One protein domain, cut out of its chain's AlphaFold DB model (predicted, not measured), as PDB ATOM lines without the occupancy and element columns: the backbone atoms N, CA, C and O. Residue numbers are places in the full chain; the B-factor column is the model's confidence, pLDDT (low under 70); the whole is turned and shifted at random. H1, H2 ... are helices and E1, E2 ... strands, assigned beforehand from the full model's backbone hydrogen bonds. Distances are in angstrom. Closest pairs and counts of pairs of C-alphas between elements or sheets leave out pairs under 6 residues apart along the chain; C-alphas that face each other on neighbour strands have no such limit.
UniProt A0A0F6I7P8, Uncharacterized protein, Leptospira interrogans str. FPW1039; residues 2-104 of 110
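This is residues 2 to 104 of the 110 residues of an uncharacterized protein of Leptospira interrogans str. FPW1039 (UniProt A0A0F6I7P8). A strongly twisted sheet of five short strands has two helices, H1 and H2, over one face, and the first part of H1, residues 2 to 11, sticks out beyond the body as an arm. The third helix, H3, crosses the first part of H2 steeply beside the edge strand E5. The printed part has 103 residues, with three named helices and five named strands in the order H1 E1 E2 E3 E4 E5 H2 H3, of mixed class; the antiparallel sheet has the order E1 - E2 - E3 - E4 - E5. The whole is compact, with a radius of gyration of the C-alphas of 14.2 A, and spans 50 by 33 by 22 A, the arm adding to its length.

H1, residues 2 to 25, begins with C-alpha 2 at (31.586, 66.498, 130.919) and is 35.4 A long from first to last C-alpha. The strands follow: E1, residues 28 to 30; E2, residues 37 to 40; E3, residues 46 to 50; E4, residues 54 to 58, 13.6 A; and E5, residues 61 to 66, 15.1 A. H2, residues 69 to 86, is 25.4 A long and begins with C-alpha 69 at (42.178, 42.455, 133.502). H3, residues 95 to 102, is 10.9 A long and ends with C-alpha 102 at (46.906, 36.004, 127.095).

The strands form a meander, each the antiparallel neighbour of the one before, and each successive two make a hairpin. N 29 and O 39 of E1 and E2 are within hydrogen-bond range at 3.0 A, N 38 and O 48 of E2 and E3 at 2.7 A, N 49 and O 55 of E3 and E4 at 2.9 A, and N 56 and O 64 of E4 and E5 at 2.8 A. H1 is on the sheet at a height of 9.5 A, only just over E2 and E3, with 3 of its C-alphas falling on each. H2 is on the same face at a height of 10.5 A, over E4 and E5, along the strands. H1, with residues 15 to 22 alone, and H2 only just touch, with 3 pairs of C-alphas within 8 A, the closest those of Ile 19 and Ile 69 at 7.1 A; they run the same way at a shallow tilt of 17 degrees. H2, with residues 70 to 78 alone, touches H3, the closest C-alphas being those of Asp 71 and Ala 102 at 4.9 A, at a steep tilt of 57 degrees, opposite ways. H3 only grazes the sheet; its closest C-alpha to E5 is that of Phe 95, 7.1 A from that of Phe 63. In H1, H2 and H3 every O i to N i+4 pair is within hydrogen-bond range.

The two C-alphas farthest apart, those of Glu 2 and Glu 86, are 50.8 A apart. Without residues 2 to 11, which stand free, the body spans 33 by 26 by 22 A. The printed part has no cut and no long link. The mean pLDDT of the printed part is 91.8, and residue 2 is under 70.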
ATOM      1  N   GLU A   2      31.243  66.947 129.546       60.88
ATOM      2  CA  GLU A   2      31.586  66.498 130.919       60.88
ATOM      3  C   GLU A   2      31.111  65.092 131.348       60.88
ATOM      4  O   GLU A   2      31.646  64.511 132.290       60.88
ATOM      5  N   THR A   3      30.082  64.524 130.712       75.38
ATOM      6  CA  THR A   3      29.480  63.256 131.162       75.38
ATOM      7  C   THR A   3      30.316  62.030 130.779       75.38
ATOM      8  O   THR A   3      30.313  61.045 131.510       75.38
ATOM      9  N   LYS A   4      31.042  62.082 129.651       78.25
ATOM     10  CA  LYS A   4      31.890  60.970 129.185       78.25
ATOM     11  C   LYS A   4      33.180  60.864 129.995       78.25
ATOM     12  O   LYS A   4      33.500  59.782 130.467       78.25
ATOM     13  N   GLU A   5      33.846  61.988 130.245       78.25
ATOM     14  CA  GLU A   5      35.096  62.032 131.017       78.25
ATOM     15  C   GLU A   5      34.898  61.539 132.457       78.25
ATOM     16  O   GLU A   5      35.676  60.730 132.953       78.25
ATOM     17  N   LYS A   6      33.791  61.923 133.111       80.44
ATOM     18  CA  LYS A   6      33.446  61.416 134.453       80.44
ATOM     19  C   LYS A   6      33.176  59.906 134.472       80.44
ATOM     20  O   LYS A   6      33.501  59.234 135.452       80.44
ATOM     21  N   LEU A   7      32.574  59.363 133.411       78.12
ATOM     22  CA  LEU A   7      32.329  57.922 133.278       78.12
ATOM     23  C   LEU A   7      33.633  57.146 133.074       78.12
ATOM     24  O   LEU A   7      33.825  56.107 133.711       78.12
ATOM     25  N   GLU A   8      34.520  57.652 132.218       81.19
ATOM     26  CA  GLU A   8      35.835  57.066 131.952       81.19
ATOM     27  C   GLU A   8      36.711  57.071 133.205       81.19
ATOM     28  O   GLU A   8      37.273  56.037 133.563       81.19
ATOM     29  N   GLU A   9      36.741  58.185 133.937       80.44
ATOM     30  CA  GLU A   9      37.478  58.291 135.196       80.44
ATOM     31  C   GLU A   9      36.928  57.326 136.256       80.44
ATOM     32  O   GLU A   9      37.669  56.561 136.877       80.44
ATOM     33  N   GLY A  10      35.600  57.241 136.392       76.50
ATOM     34  CA  GLY A  10      34.968  56.266 137.278       76.50
ATOM     35  C   GLY A  10      35.285  54.810 136.906       76.50
ATOM     36  O   GLY A  10      35.415  53.959 137.790       76.50
ATOM     37  N   MET A  11      35.425  54.492 135.614       80.94
ATOM     38  CA  MET A  11      35.873  53.167 135.165       80.94
ATOM     39  C   MET A  11      37.350  52.918 135.480       80.94
ATOM     40  O   MET A  11      37.678  51.822 135.942       80.94
ATOM     41  N   ARG A  12      38.222  53.912 135.281       78.69
ATOM     42  CA  ARG A  12      39.656  53.827 135.604       78.69
ATOM     43  C   ARG A  12      39.875  53.524 137.080       78.69
ATOM     44  O   ARG A  12      40.561  52.554 137.393       78.69
ATOM     45  N   ILE A  13      39.210  54.264 137.969       82.88
ATOM     46  CA  ILE A  13      39.295  54.057 139.423       82.88
ATOM     47  C   ILE A  13      38.863  52.633 139.792       82.88
ATOM     48  O   ILE A  13      39.601  51.915 140.466       82.88
ATOM     49  N   ARG A  14      37.705  52.171 139.296       83.50
ATOM     50  CA  ARG A  14      37.220  50.807 139.579       83.50
ATOM     51  C   ARG A  14      38.176  49.728 139.075       83.50
ATOM     52  O   ARG A  14      38.387  48.733 139.766       83.50
ATOM     53  N   ASN A  15      38.735  49.897 137.879       84.25
ATOM     54  CA  ASN A  15      39.676  48.934 137.315       84.25
ATOM     55  C   ASN A  15      40.983  48.900 138.108       84.25
ATOM     56  O   ASN A  15      41.453  47.806 138.416       84.25
ATOM     57  N   LYS A  16      41.508  50.062 138.517       86.12
ATOM     58  CA  LYS A  16      42.679  50.155 139.395       86.12
ATOM     59  C   LYS A  16      42.449  49.392 140.703       86.12
ATOM     60  O   LYS A  16      43.208  48.475 140.995       86.12
ATOM     61  N   THR A  17      41.347  49.646 141.409       89.62
ATOM     62  CA  THR A  17      41.026  48.929 142.657       89.62
ATOM     63  C   THR A  17      40.905  47.415 142.457       89.62
ATOM     64  O   THR A  17      41.382  46.631 143.277       89.62
ATOM     65  N   ARG A  18      40.286  46.964 141.356       89.94
ATOM     66  CA  ARG A  18      40.183  45.525 141.041       89.94
ATOM     67  C   ARG A  18      41.553  44.888 140.831       89.94
ATOM     68  O   ARG A  18      41.788  43.787 141.329       89.94
ATOM     69  N   ILE A  19      42.432  45.575 140.107       91.44
ATOM     70  CA  ILE A  19      43.807  45.139 139.870       91.44
ATOM     71  C   ILE A  19      44.565  45.079 141.192       91.44
ATOM     72  O   ILE A  19      45.153  44.049 141.493       91.44
ATOM     73  N   GLU A  20      44.507  46.121 142.017       92.62
ATOM     74  CA  GLU A  20      45.181  46.149 143.319       92.62
ATOM     75  C   GLU A  20      44.755  44.962 144.189       92.62
ATOM     76  O   GLU A  20      45.604  44.213 144.668       92.62
ATOM     77  N   ILE A  21      43.448  44.704 144.323       93.06
ATOM     78  CA  ILE A  21      42.933  43.539 145.064       93.06
ATOM     79  C   ILE A  21      43.495  42.227 144.499       93.06
ATOM     80  O   ILE A  21      43.877  41.335 145.264       93.06
ATOM     81  N   LEU A  22      43.542  42.088 143.171       93.12
ATOM     82  CA  LEU A  22      44.126  40.921 142.517       93.12
ATOM     83  C   LEU A  22      45.616  40.782 142.860       93.12
ATOM     84  O   LEU A  22      46.053  39.687 143.207       93.12
ATOM     85  N   LEU A  23      46.383  41.871 142.821       94.88
ATOM     86  CA  LEU A  23      47.796  41.891 143.195       94.88
ATOM     87  C   LEU A  23      47.989  41.467 144.658       94.88
ATOM     88  O   LEU A  23      48.761  40.544 144.929       94.88
ATOM     89  N   TYR A  24      47.219  42.033 145.592       95.75
ATOM     90  CA  TYR A  24      47.281  41.669 147.012       95.75
ATOM     91  C   TYR A  24      47.038  40.173 147.253       95.75
ATOM     92  O   TYR A  24      47.754  39.561 148.052       95.75
ATOM     93  N   LYS A  25      46.072  39.578 146.535       94.69
ATOM     94  CA  LYS A  25      45.772  38.134 146.575       94.69
ATOM     95  C   LYS A  25      46.887  37.263 145.993       94.69
ATOM     96  O   LYS A  25      46.967  36.089 146.335       94.69
ATOM     97  N   ASN A  26      47.736  37.824 145.136       94.69
ATOM     98  CA  ASN A  26      48.859  37.145 144.489       94.69
ATOM     99  C   ASN A  26      50.211  37.498 145.134       94.69
ATOM    100  O   ASN A  26      51.249  37.435 144.475       94.69
ATOM    101  N   ASP A  27      50.193  37.853 146.424       96.44
ATOM    102  CA  ASP A  27      51.373  38.163 147.239       96.44
ATOM    103  C   ASP A  27      52.173  39.385 146.767       96.44
ATOM    104  O   ASP A  27      53.367  39.480 147.031       96.44
ATOM    105  N   PHE A  28      51.535  40.340 146.089       97.06
ATOM    106  CA  PHE A  28      52.156  41.624 145.773       97.06
ATOM    107  C   PHE A  28      51.860  42.675 146.838       97.06
ATOM    108  O   PHE A  28      50.773  42.690 147.423       97.06
ATOM    109  N   ARG A  29      52.812  43.578 147.067       96.31
ATOM    110  CA  ARG A  29      52.649  44.771 147.908       96.31
ATOM    111  C   ARG A  29      53.214  45.983 147.191       96.31
ATOM    112  O   ARG A  29      54.198  45.852 146.469       96.31
ATOM    113  N   GLU A  30      52.562  47.122 147.371       95.88
ATOM    114  CA  GLU A  30      53.034  48.385 146.814       95.88
ATOM    115  C   GLU A  30      54.350  48.793 147.476       95.88
ATOM    116  O   GLU A  30      54.523  48.629 148.687       95.88
ATOM    117  N   GLU A  31      55.284  49.288 146.671       93.12
ATOM    118  CA  GLU A  31      56.540  49.840 147.143       93.12
ATOM    119  C   GLU A  31      56.294  51.211 147.769       93.12
ATOM    120  O   GLU A  31      55.595  52.061 147.221       93.12
ATOM    121  N   THR A  32      56.896  51.444 148.930       89.00
ATOM    122  CA  THR A  32      56.622  52.660 149.713       89.00
ATOM    123  C   THR A  32      57.228  53.917 149.091       89.00
ATOM    124  O   THR A  32      56.726  55.018 149.309       89.00
ATOM    125  N   THR A  33      58.301  53.758 148.317       91.69
ATOM    126  CA  THR A  33      59.075  54.851 147.715       91.69
ATOM    127  C   THR A  33      58.770  55.088 146.234       91.69
ATOM    128  O   THR A  33      59.207  56.102 145.694       91.69
ATOM    129  N   ASP A  34      58.011  54.200 145.585       91.06
ATOM    130  CA  ASP A  34      57.632  54.295 144.166       91.06
ATOM    131  C   ASP A  34      56.145  53.923 144.001       91.06
ATOM    132  O   ASP A  34      55.819  52.764 143.723       91.06
ATOM    133  N   PRO A  35      55.224  54.883 144.228       89.75
ATOM    134  CA  PRO A  35      53.788  54.643 144.130       89.75
ATOM    135  C   PRO A  35      53.383  54.062 142.771       89.75
ATOM    136  O   PRO A  35      53.804  54.533 141.714       89.75
ATOM    137  N   GLY A  36      52.525  53.045 142.792       91.81
ATOM    138  CA  GLY A  36      52.116  52.299 141.603       91.81
ATOM    139  C   GLY A  36      53.065  51.169 141.188       91.81
ATOM    140  O   GLY A  36      52.694  50.393 140.304       91.81
ATOM    141  N   LEU A  37      54.242  51.024 141.811       96.44
ATOM    142  CA  LEU A  37      55.083  49.832 141.684       96.44
ATOM    143  C   LEU A  37      54.722  48.821 142.776       96.44
ATOM    144  O   LEU A  37      54.731  49.128 143.960       96.44
ATOM    145  N   TYR A  38      54.459  47.582 142.383       97.50
ATOM    146  CA  TYR A  38      54.134  46.476 143.270       97.50
ATOM    147  C   TYR A  38      55.197  45.393 143.153       97.50
ATOM    148  O   TYR A  38      55.490  44.933 142.054       97.50
ATOM    149  N   LYS A  39      55.726  44.921 144.280       97.75
ATOM    150  CA  LYS A  39      56.716  43.838 144.330       97.75
ATOM    151  C   LYS A  39      56.095  42.556 144.852       97.75
ATOM    152  O   LYS A  39      55.299  42.584 145.793       97.75
ATOM    153  N   ASN A  40      56.451  41.428 144.245       97.62
ATOM    154  CA  ASN A  40      56.020  40.125 144.724       97.62
ATOM    155  C   ASN A  40      56.848  39.691 145.943       97.62
ATOM    156  O   ASN A  40      58.075  39.719 145.917       97.62
ATOM    157  N   LEU A  41      56.180  39.233 147.000       96.75
ATOM    158  CA  LEU A  41      56.830  38.798 148.240       96.75
ATOM    159  C   LEU A  41      57.448  37.390 148.154       96.75
ATOM    160  O   LEU A  41      58.241  37.020 149.016       96.75
ATOM    161  N   LYS A  42      57.062  36.573 147.163       96.12
ATOM    162  CA  LYS A  42      57.470  35.157 147.039       96.12
ATOM    163  C   LYS A  42      58.334  34.864 145.819       96.12
ATOM    164  O   LYS A  42      59.084  33.885 145.819       96.12
ATOM    165  N   ILE A  43      58.177  35.649 144.762       96.88
ATOM    166  CA  ILE A  43      58.931  35.537 143.519       96.88
ATOM    167  C   ILE A  43      59.912  36.716 143.504       96.88
ATOM    168  O   ILE A  43      59.465  37.844 143.303       96.88
ATOM    169  N   PRO A  44      61.218  36.487 143.739       95.75
ATOM    170  CA  PRO A  44      62.213  37.558 143.782       95.75
ATOM    171  C   PRO A  44      62.184  38.399 142.511       95.75
ATOM    172  O   PRO A  44      61.918  37.857 141.443       95.75
ATOM    173  N   ASP A  45      62.460  39.697 142.615       95.88
ATOM    174  CA  ASP A  45      62.556  40.660 141.505       95.88
ATOM    175  C   ASP A  45      61.367  40.692 140.525       95.88
ATOM    176  O   ASP A  45      61.502  41.216 139.422       95.88
ATOM    177  N   PHE A  46      60.226  40.089 140.876       97.31
ATOM    178  CA  PHE A  46      59.032  40.111 140.044       97.31
ATOM    179  C   PHE A  46      58.138  41.266 140.474       97.31
ATOM    180  O   PHE A  46      57.645  41.303 141.606       97.31
ATOM    181  N   GLU A  47      57.930  42.203 139.559       97.06
ATOM    182  CA  GLU A  47      57.302  43.480 139.863       97.06
ATOM    183  C   GLU A  47      56.186  43.775 138.862       97.06
ATOM    184  O   GLU A  47      56.190  43.300 137.724       97.06
ATOM    185  N   ILE A  48      55.209  44.564 139.295       96.88
ATOM    186  CA  ILE A  48      54.115  45.048 138.463       96.88
ATOM    187  C   ILE A  48      53.990  46.552 138.645       96.88
ATOM    188  O   ILE A  48      53.858  47.024 139.767       96.88
ATOM    189  N   ARG A  49      53.986  47.307 137.544       95.75
ATOM    190  CA  ARG A  49      53.725  48.749 137.558       95.75
ATOM    191  C   ARG A  49      52.335  49.035 137.000       95.75
ATOM    192  O   ARG A  49      52.012  48.595 135.896       95.75
ATOM    193  N   ILE A  50      51.531  49.779 137.755       92.12
ATOM    194  CA  ILE A  50      50.230  50.297 137.322       92.12
ATOM    195  C   ILE A  50      50.429  51.739 136.838       92.12
ATOM    196  O   ILE A  50      50.608  52.644 137.648       92.12
ATOM    197  N   GLY A  51      50.407  51.946 135.521       86.12
ATOM    198  CA  GLY A  51      50.406  53.268 134.883       86.12
ATOM    199  C   GLY A  51      49.266  53.378 133.869       86.12
ATOM    200  O   GLY A  51      48.175  52.866 134.113       86.12
ATOM    201  N   ASP A  52      49.537  53.973 132.703       81.38
ATOM    202  CA  ASP A  52      48.598  53.973 131.563       81.38
ATOM    203  C   ASP A  52      48.270  52.552 131.078       81.38
ATOM    204  O   ASP A  52      47.182  52.283 130.567       81.38
ATOM    205  N   CYS A  53      49.221  51.638 131.271       86.06
ATOM    206  CA  CYS A  53      49.057  50.203 131.112       86.06
ATOM    207  C   CYS A  53      49.604  49.460 132.330       86.06
ATOM    208  O   CYS A  53      50.374  50.015 133.124       86.06
ATOM    209  N   LEU A  54      49.225  48.188 132.475       93.25
ATOM    210  CA  LEU A  54      49.817  47.331 133.490       93.25
ATOM    211  C   LEU A  54      51.050  46.634 132.924       93.25
ATOM    212  O   LEU A  54      50.958  45.864 131.969       93.25
ATOM    213  N   SER A  55      52.196  46.910 133.534       96.25
ATOM    214  CA  SER A  55      53.507  46.425 133.107       96.25
ATOM    215  C   SER A  55      54.025  45.359 134.063       96.25
ATOM    216  O   SER A  55      54.036  45.578 135.269       96.25
ATOM    217  N   PHE A  56      54.486  44.232 133.531       97.56
ATOM    218  CA  PHE A  56      55.148  43.159 134.267       97.56
ATOM    219  C   PHE A  56      56.659  43.269 134.065       97.56
ATOM    220  O   PHE A  56      57.139  43.286 132.925       97.56
ATOM    221  N   LEU A  57      57.397  43.345 135.171       97.31
ATOM    222  CA  LEU A  57      58.826  43.631 135.186       97.31
ATOM    223  C   LEU A  57      59.615  42.522 135.891       97.31
ATOM    224  O   LEU A  57      59.136  41.907 136.847       97.31
ATOM    225  N   ASP A  58      60.835  42.291 135.417       96.56
ATOM    226  CA  ASP A  58      61.832  41.430 136.048       96.56
ATOM    227  C   ASP A  58      63.115  42.234 136.279       96.56
ATOM    228  O   ASP A  58      63.776  42.652 135.319       96.56
ATOM    229  N   LYS A  59      63.441  42.510 137.548       94.69
ATOM    230  CA  LYS A  59      64.531  43.432 137.935       94.69
ATOM    231  C   LYS A  59      64.386  44.802 137.251       94.69
ATOM    232  O   LYS A  59      65.347  45.316 136.680       94.69
ATOM    233  N   GLY A  60      63.170  45.348 137.217       94.75
ATOM    234  CA  GLY A  60      62.844  46.592 136.519       94.75
ATOM    235  C   GLY A  60      62.719  46.495 134.992       94.75
ATOM    236  O   GLY A  60      62.280  47.462 134.369       94.75
ATOM    237  N   ASN A  61      63.044  45.360 134.363       95.19
ATOM    238  CA  ASN A  61      62.968  45.214 132.908       95.19
ATOM    239  C   ASN A  61      61.590  44.727 132.470       95.19
ATOM    240  O   ASN A  61      61.126  43.677 132.913       95.19
ATOM    241  N   LEU A  62      60.957  45.465 131.559       96.06
ATOM    242  CA  LEU A  62      59.665  45.095 130.993       96.06
ATOM    243  C   LEU A  62      59.770  43.811 130.167       96.06
ATOM    244  O   LEU A  62      60.545  43.749 129.214       96.06
ATOM    245  N   PHE A  63      58.935  42.821 130.485       95.81
ATOM    246  CA  PHE A  63      58.822  41.596 129.684       95.81
ATOM    247  C   PHE A  63      57.402  41.331 129.167       95.81
ATOM    248  O   PHE A  63      57.232  40.565 128.221       95.81
ATOM    249  N   TYR A  64      56.372  41.944 129.758       96.75
ATOM    250  CA  TYR A  64      54.990  41.838 129.288       96.75
ATOM    251  C   TYR A  64      54.164  43.043 129.756       96.75
ATOM    252  O   TYR A  64      54.410  43.577 130.834       96.75
ATOM    253  N   TYR A  65      53.169  43.464 128.978       95.25
ATOM    254  CA  TYR A  65      52.226  44.509 129.377       95.25
ATOM    255  C   TYR A  65      50.832  44.228 128.823       95.25
ATOM    256  O   TYR A  65      50.678  43.554 127.806       95.25
ATOM    257  N   THR A  66      49.800  44.733 129.496       93.81
ATOM    258  CA  THR A  66      48.412  44.613 129.036       93.81
ATOM    259  C   THR A  66      47.515  45.666 129.687       93.81
ATOM    260  O   THR A  66      47.805  46.176 130.769       93.81
ATOM    261  N   ASN A  67      46.390  45.949 129.032       88.06
ATOM    262  CA  ASN A  67      45.283  46.746 129.572       88.06
ATOM    263  C   ASN A  67      44.066  45.872 129.940       88.06
ATOM    264  O   ASN A  67      43.052  46.377 130.418       88.06
ATOM    265  N   SER A  68      44.148  44.559 129.703       89.50
ATOM    266  CA  SER A  68      43.074  43.591 129.937       89.50
ATOM    267  C   SER A  68      43.228  42.933 131.308       89.50
ATOM    268  O   SER A  68      44.192  42.215 131.563       89.50
ATOM    269  N   ILE A  69      42.231  43.113 132.181       87.06
ATOM    270  CA  ILE A  69      42.178  42.455 133.502       87.06
ATOM    271  C   ILE A  69      42.208  40.925 133.370       87.06
ATOM    272  O   ILE A  69      42.874  40.251 134.152       87.06
ATOM    273  N   ASN A  70      41.540  40.376 132.354       90.38
ATOM    274  CA  ASN A  70      41.510  38.930 132.127       90.38
ATOM    275  C   ASN A  70      42.905  38.383 131.794       90.38
ATOM    276  O   ASN A  70      43.274  37.297 132.243       90.38
ATOM    277  N   ASP A  71      43.692  39.140 131.031       93.88
ATOM    278  CA  ASP A  71      45.054  38.749 130.679       93.88
ATOM    279  C   ASP A  71      45.936  38.776 131.926       93.88
ATOM    280  O   ASP A  71      46.717  37.854 132.139       93.88
ATOM    281  N   ILE A  72      45.766  39.786 132.787       92.50
ATOM    282  CA  ILE A  72      46.513  39.918 134.046       92.50
ATOM    283  C   ILE A  72      46.327  38.664 134.905       92.50
ATOM    284  O   ILE A  72      47.312  38.065 135.337       92.50
ATOM    285  N   GLU A  73      45.085  38.215 135.105       92.44
ATOM    286  CA  GLU A  73      44.788  37.002 135.879       92.44
ATOM    287  C   GLU A  73      45.442  35.749 135.278       92.44
ATOM    288  O   GLU A  73      46.047  34.948 135.998       92.44
ATOM    289  N   ARG A  74      45.357  35.582 133.951       94.50
ATOM    290  CA  ARG A  74      45.952  34.436 133.243       94.50
ATOM    291  C   ARG A  74      47.472  34.426 133.361       94.50
ATOM    292  O   ARG A  74      48.056  33.388 133.679       94.50
ATOM    293  N   ILE A  75      48.104  35.574 133.139       95.69
ATOM    294  CA  ILE A  75      49.561  35.732 133.158       95.69
ATOM    295  C   ILE A  75      50.104  35.533 134.574       95.69
ATOM    296  O   ILE A  75      51.060  34.778 134.750       95.69
ATOM    297  N   LEU A  76      49.458  36.106 135.595       94.81
ATOM    298  CA  LEU A  76      49.822  35.881 137.000       94.81
ATOM    299  C   LEU A  76      49.779  34.394 137.366       94.81
ATOM    300  O   LEU A  76      50.756  33.854 137.891       94.81
ATOM    301  N   LYS A  77      48.678  33.708 137.033       94.19
ATOM    302  CA  LYS A  77      48.524  32.269 137.292       94.19
ATOM    303  C   LYS A  77      49.592  31.442 136.572       94.19
ATOM    304  O   LYS A  77      50.121  30.474 137.132       94.19
ATOM    305  N   TYR A  78      49.912  31.808 135.334       95.88
ATOM    306  CA  TYR A  78      50.930  31.127 134.547       95.88
ATOM    307  C   TYR A  78      52.327  31.289 135.154       95.88
ATOM    308  O   TYR A  78      53.007  30.287 135.381       95.88
ATOM    309  N   ILE A  79      52.720  32.516 135.507       95.75
ATOM    310  CA  ILE A  79      54.017  32.799 136.137       95.75
ATOM    311  C   ILE A  79      54.141  32.067 137.473       95.75
ATOM    312  O   ILE A  79      55.149  31.410 137.710       95.75
ATOM    313  N   GLN A  80      53.109  32.082 138.320       94.75
ATOM    314  CA  GLN A  80      53.121  31.317 139.573       94.75
ATOM    315  C   GLN A  80      53.319  29.815 139.337       94.75
ATOM    316  O   GLN A  80      54.057  29.154 140.071       94.75
ATOM    317  N   THR A  81      52.684  29.271 138.297       94.94
ATOM    318  CA  THR A  81      52.820  27.858 137.927       94.94
ATOM    319  C   THR A  81      54.241  27.541 137.465       94.94
ATOM    320  O   THR A  81      54.833  26.572 137.949       94.94
ATOM    321  N   LYS A  82      54.808  28.363 136.575       95.62
ATOM    322  CA  LYS A  82      56.183  28.207 136.078       95.62
ATOM    323  C   LYS A  82      57.214  28.403 137.186       95.62
ATOM    324  O   LYS A  82      58.133  27.596 137.299       95.62
ATOM    325  N   TRP A  83      57.003  29.353 138.091       96.56
ATOM    326  CA  TRP A  83      57.855  29.531 139.262       96.56
ATOM    327  C   TRP A  83      57.816  28.319 140.198       96.56
ATOM    328  O   TRP A  83      58.853  27.843 140.657       96.56
ATOM    329  N   LYS A  84      56.625  27.775 140.475       95.69
ATOM    330  CA  LYS A  84      56.474  26.615 141.363       95.69
ATOM    331  C   LYS A  84      57.124  25.354 140.790       95.69
ATOM    332  O   LYS A  84      57.722  24.604 141.554       95.69
ATOM    333  N   LYS A  85      56.982  25.114 139.482       95.94
ATOM    334  CA  LYS A  85      57.446  23.883 138.819       95.94
ATOM    335  C   LYS A  85      58.895  23.951 138.344       95.94
ATOM    336  O   LYS A  85      59.626  22.985 138.501       95.94
ATOM    337  N   GLU A  86      59.285  25.072 137.749       96.38
ATOM    338  CA  GLU A  86      60.534  25.207 136.989       96.38
ATOM    339  C   GLU A  86      61.452  26.306 137.536       96.38
ATOM    340  O   GLU A  86      62.563  26.453 137.044       96.38
ATOM    341  N   LYS A  87      60.999  27.095 138.525       95.88
ATOM    342  CA  LYS A  87      61.711  28.287 139.026       95.88
ATOM    343  C   LYS A  87      62.026  29.321 137.936       95.88
ATOM    344  O   LYS A  87      62.974  30.081 138.069       95.88
ATOM    345  N   LYS A  88      61.186  29.384 136.897       95.88
ATOM    346  CA  LYS A  88      61.269  30.373 135.812       95.88
ATOM    347  C   LYS A  88      60.271  31.506 136.004       95.88
ATOM    348  O   LYS A  88      59.143  31.265 136.446       95.88
ATOM    349  N   LYS A  89      60.671  32.716 135.624       94.75
ATOM    350  CA  LYS A  89      59.834  33.926 135.589       94.75
ATOM    351  C   LYS A  89      60.362  34.897 134.530       94.75
ATOM    352  O   LYS A  89      61.449  34.691 134.008       94.75
ATOM    353  N   GLY A  90      59.601  35.954 134.251       94.00
ATOM    354  CA  GLY A  90      60.059  37.066 133.418       94.00
ATOM    355  C   GLY A  90      60.734  36.626 132.120       94.00
ATOM    356  O   GLY A  90      60.153  35.900 131.317       94.00
ATOM    357  N   ILE A  91      61.982  37.048 131.937       92.19
ATOM    358  CA  ILE A  91      62.742  36.798 130.706       92.19
ATOM    359  C   ILE A  91      63.182  35.336 130.523       92.19
ATOM    360  O   ILE A  91      63.532  34.949 129.409       92.19
ATOM    361  N   ASP A  92      63.120  34.501 131.569       94.50
ATOM    362  CA  ASP A  92      63.384  33.056 131.457       94.50
ATOM    363  C   ASP A  92      62.312  32.338 130.617       94.50
ATOM    364  O   ASP A  92      62.475  31.181 130.214       94.50
ATOM    365  N   ILE A  93      61.173  32.999 130.408       94.94
ATOM    366  CA  ILE A  93      60.032  32.500 129.656       94.94
ATOM    367  C   ILE A  93      59.972  33.261 128.322       94.94
ATOM    368  O   ILE A  93      59.920  34.493 128.319       94.94
ATOM    369  N   PRO A  94      59.924  32.563 127.172       94.38
ATOM    370  CA  PRO A  94      59.812  33.221 125.875       94.38
ATOM    371  C   PRO A  94      58.578  34.120 125.792       94.38
ATOM    372  O   PRO A  94      57.476  33.704 126.159       94.38
ATOM    373  N   PHE A  95      58.735  35.317 125.219       93.81
ATOM    374  CA  PHE A  95      57.638  36.280 125.079       93.81
ATOM    375  C   PHE A  95      56.392  35.686 124.395       93.81
ATOM    376  O   PHE A  95      55.257  35.935 124.799       93.81
ATOM    377  N   THR A  96      56.602  34.819 123.404       94.19
ATOM    378  CA  THR A  96      55.534  34.113 122.682       94.19
ATOM    379  C   THR A  96      54.653  33.252 123.591       94.19
ATOM    380  O   THR A  96      53.461  33.109 123.320       94.19
ATOM    381  N   ALA A  97      55.187  32.716 124.691       95.12
ATOM    382  CA  ALA A  97      54.401  31.958 125.657       95.12
ATOM    383  C   ALA A  97      53.396  32.859 126.391       95.12
ATOM    384  O   ALA A  97      52.243  32.466 126.573       95.12
ATOM    385  N   TYR A  98      53.792  34.087 126.744       95.19
ATOM    386  CA  TYR A  98      52.878  35.066 127.337       95.19
ATOM    387  C   TYR A  98      51.754  35.448 126.370       95.19
ATOM    388  O   TYR A  98      50.594  35.470 126.773       95.19
ATOM    389  N   LEU A  99      52.061  35.641 125.082       94.25
ATOM    390  CA  LEU A  99      51.040  35.910 124.060       94.25
ATOM    391  C   LEU A  99      50.032  34.758 123.914       94.25
ATOM    392  O   LEU A  99      48.824  35.001 123.830       94.25
ATOM    393  N   LYS A 100      50.507  33.503 123.930       94.69
ATOM    394  CA  LYS A 100      49.638  32.312 123.915       94.69
ATOM    395  C   LYS A 100      48.704  32.301 125.132       94.69
ATOM    396  O   LYS A 100      47.492  32.170 124.971       94.69
ATOM    397  N   VAL A 101      49.250  32.509 126.334       94.88
ATOM    398  CA  VAL A 101      48.479  32.538 127.591       94.88
ATOM    399  C   VAL A 101      47.438  33.653 127.597       94.88
ATOM    400  O   VAL A 101      46.284  33.406 127.953       94.88
ATOM    401  N   ALA A 102      47.816  34.865 127.186       93.50
ATOM    402  CA  ALA A 102      46.906  36.004 127.095       93.50
ATOM    403  C   ALA A 102      45.720  35.689 126.171       93.50
ATOM    404  O   ALA A 102      44.562  35.859 126.553       93.50
ATOM    405  N   SER A 103      46.006  35.066 125.024       90.12
ATOM    406  CA  SER A 103      45.008  34.608 124.048       90.12
ATOM    407  C   SER A 103      44.148  33.427 124.534       90.12
ATOM    408  O   SER A 103      43.229  33.007 123.838       90.12
ATOM    409  N   GLY A 104      44.413  32.879 125.727       87.94
ATOM    410  CA  GLY A 104      43.699  31.724 126.283       87.94
ATOM    411  C   GLY A 104      44.147  30.378 125.709       87.94
ATOM    412  O   GLY A 104      43.505  29.362 125.968       87.94
TER     413      GLY A 104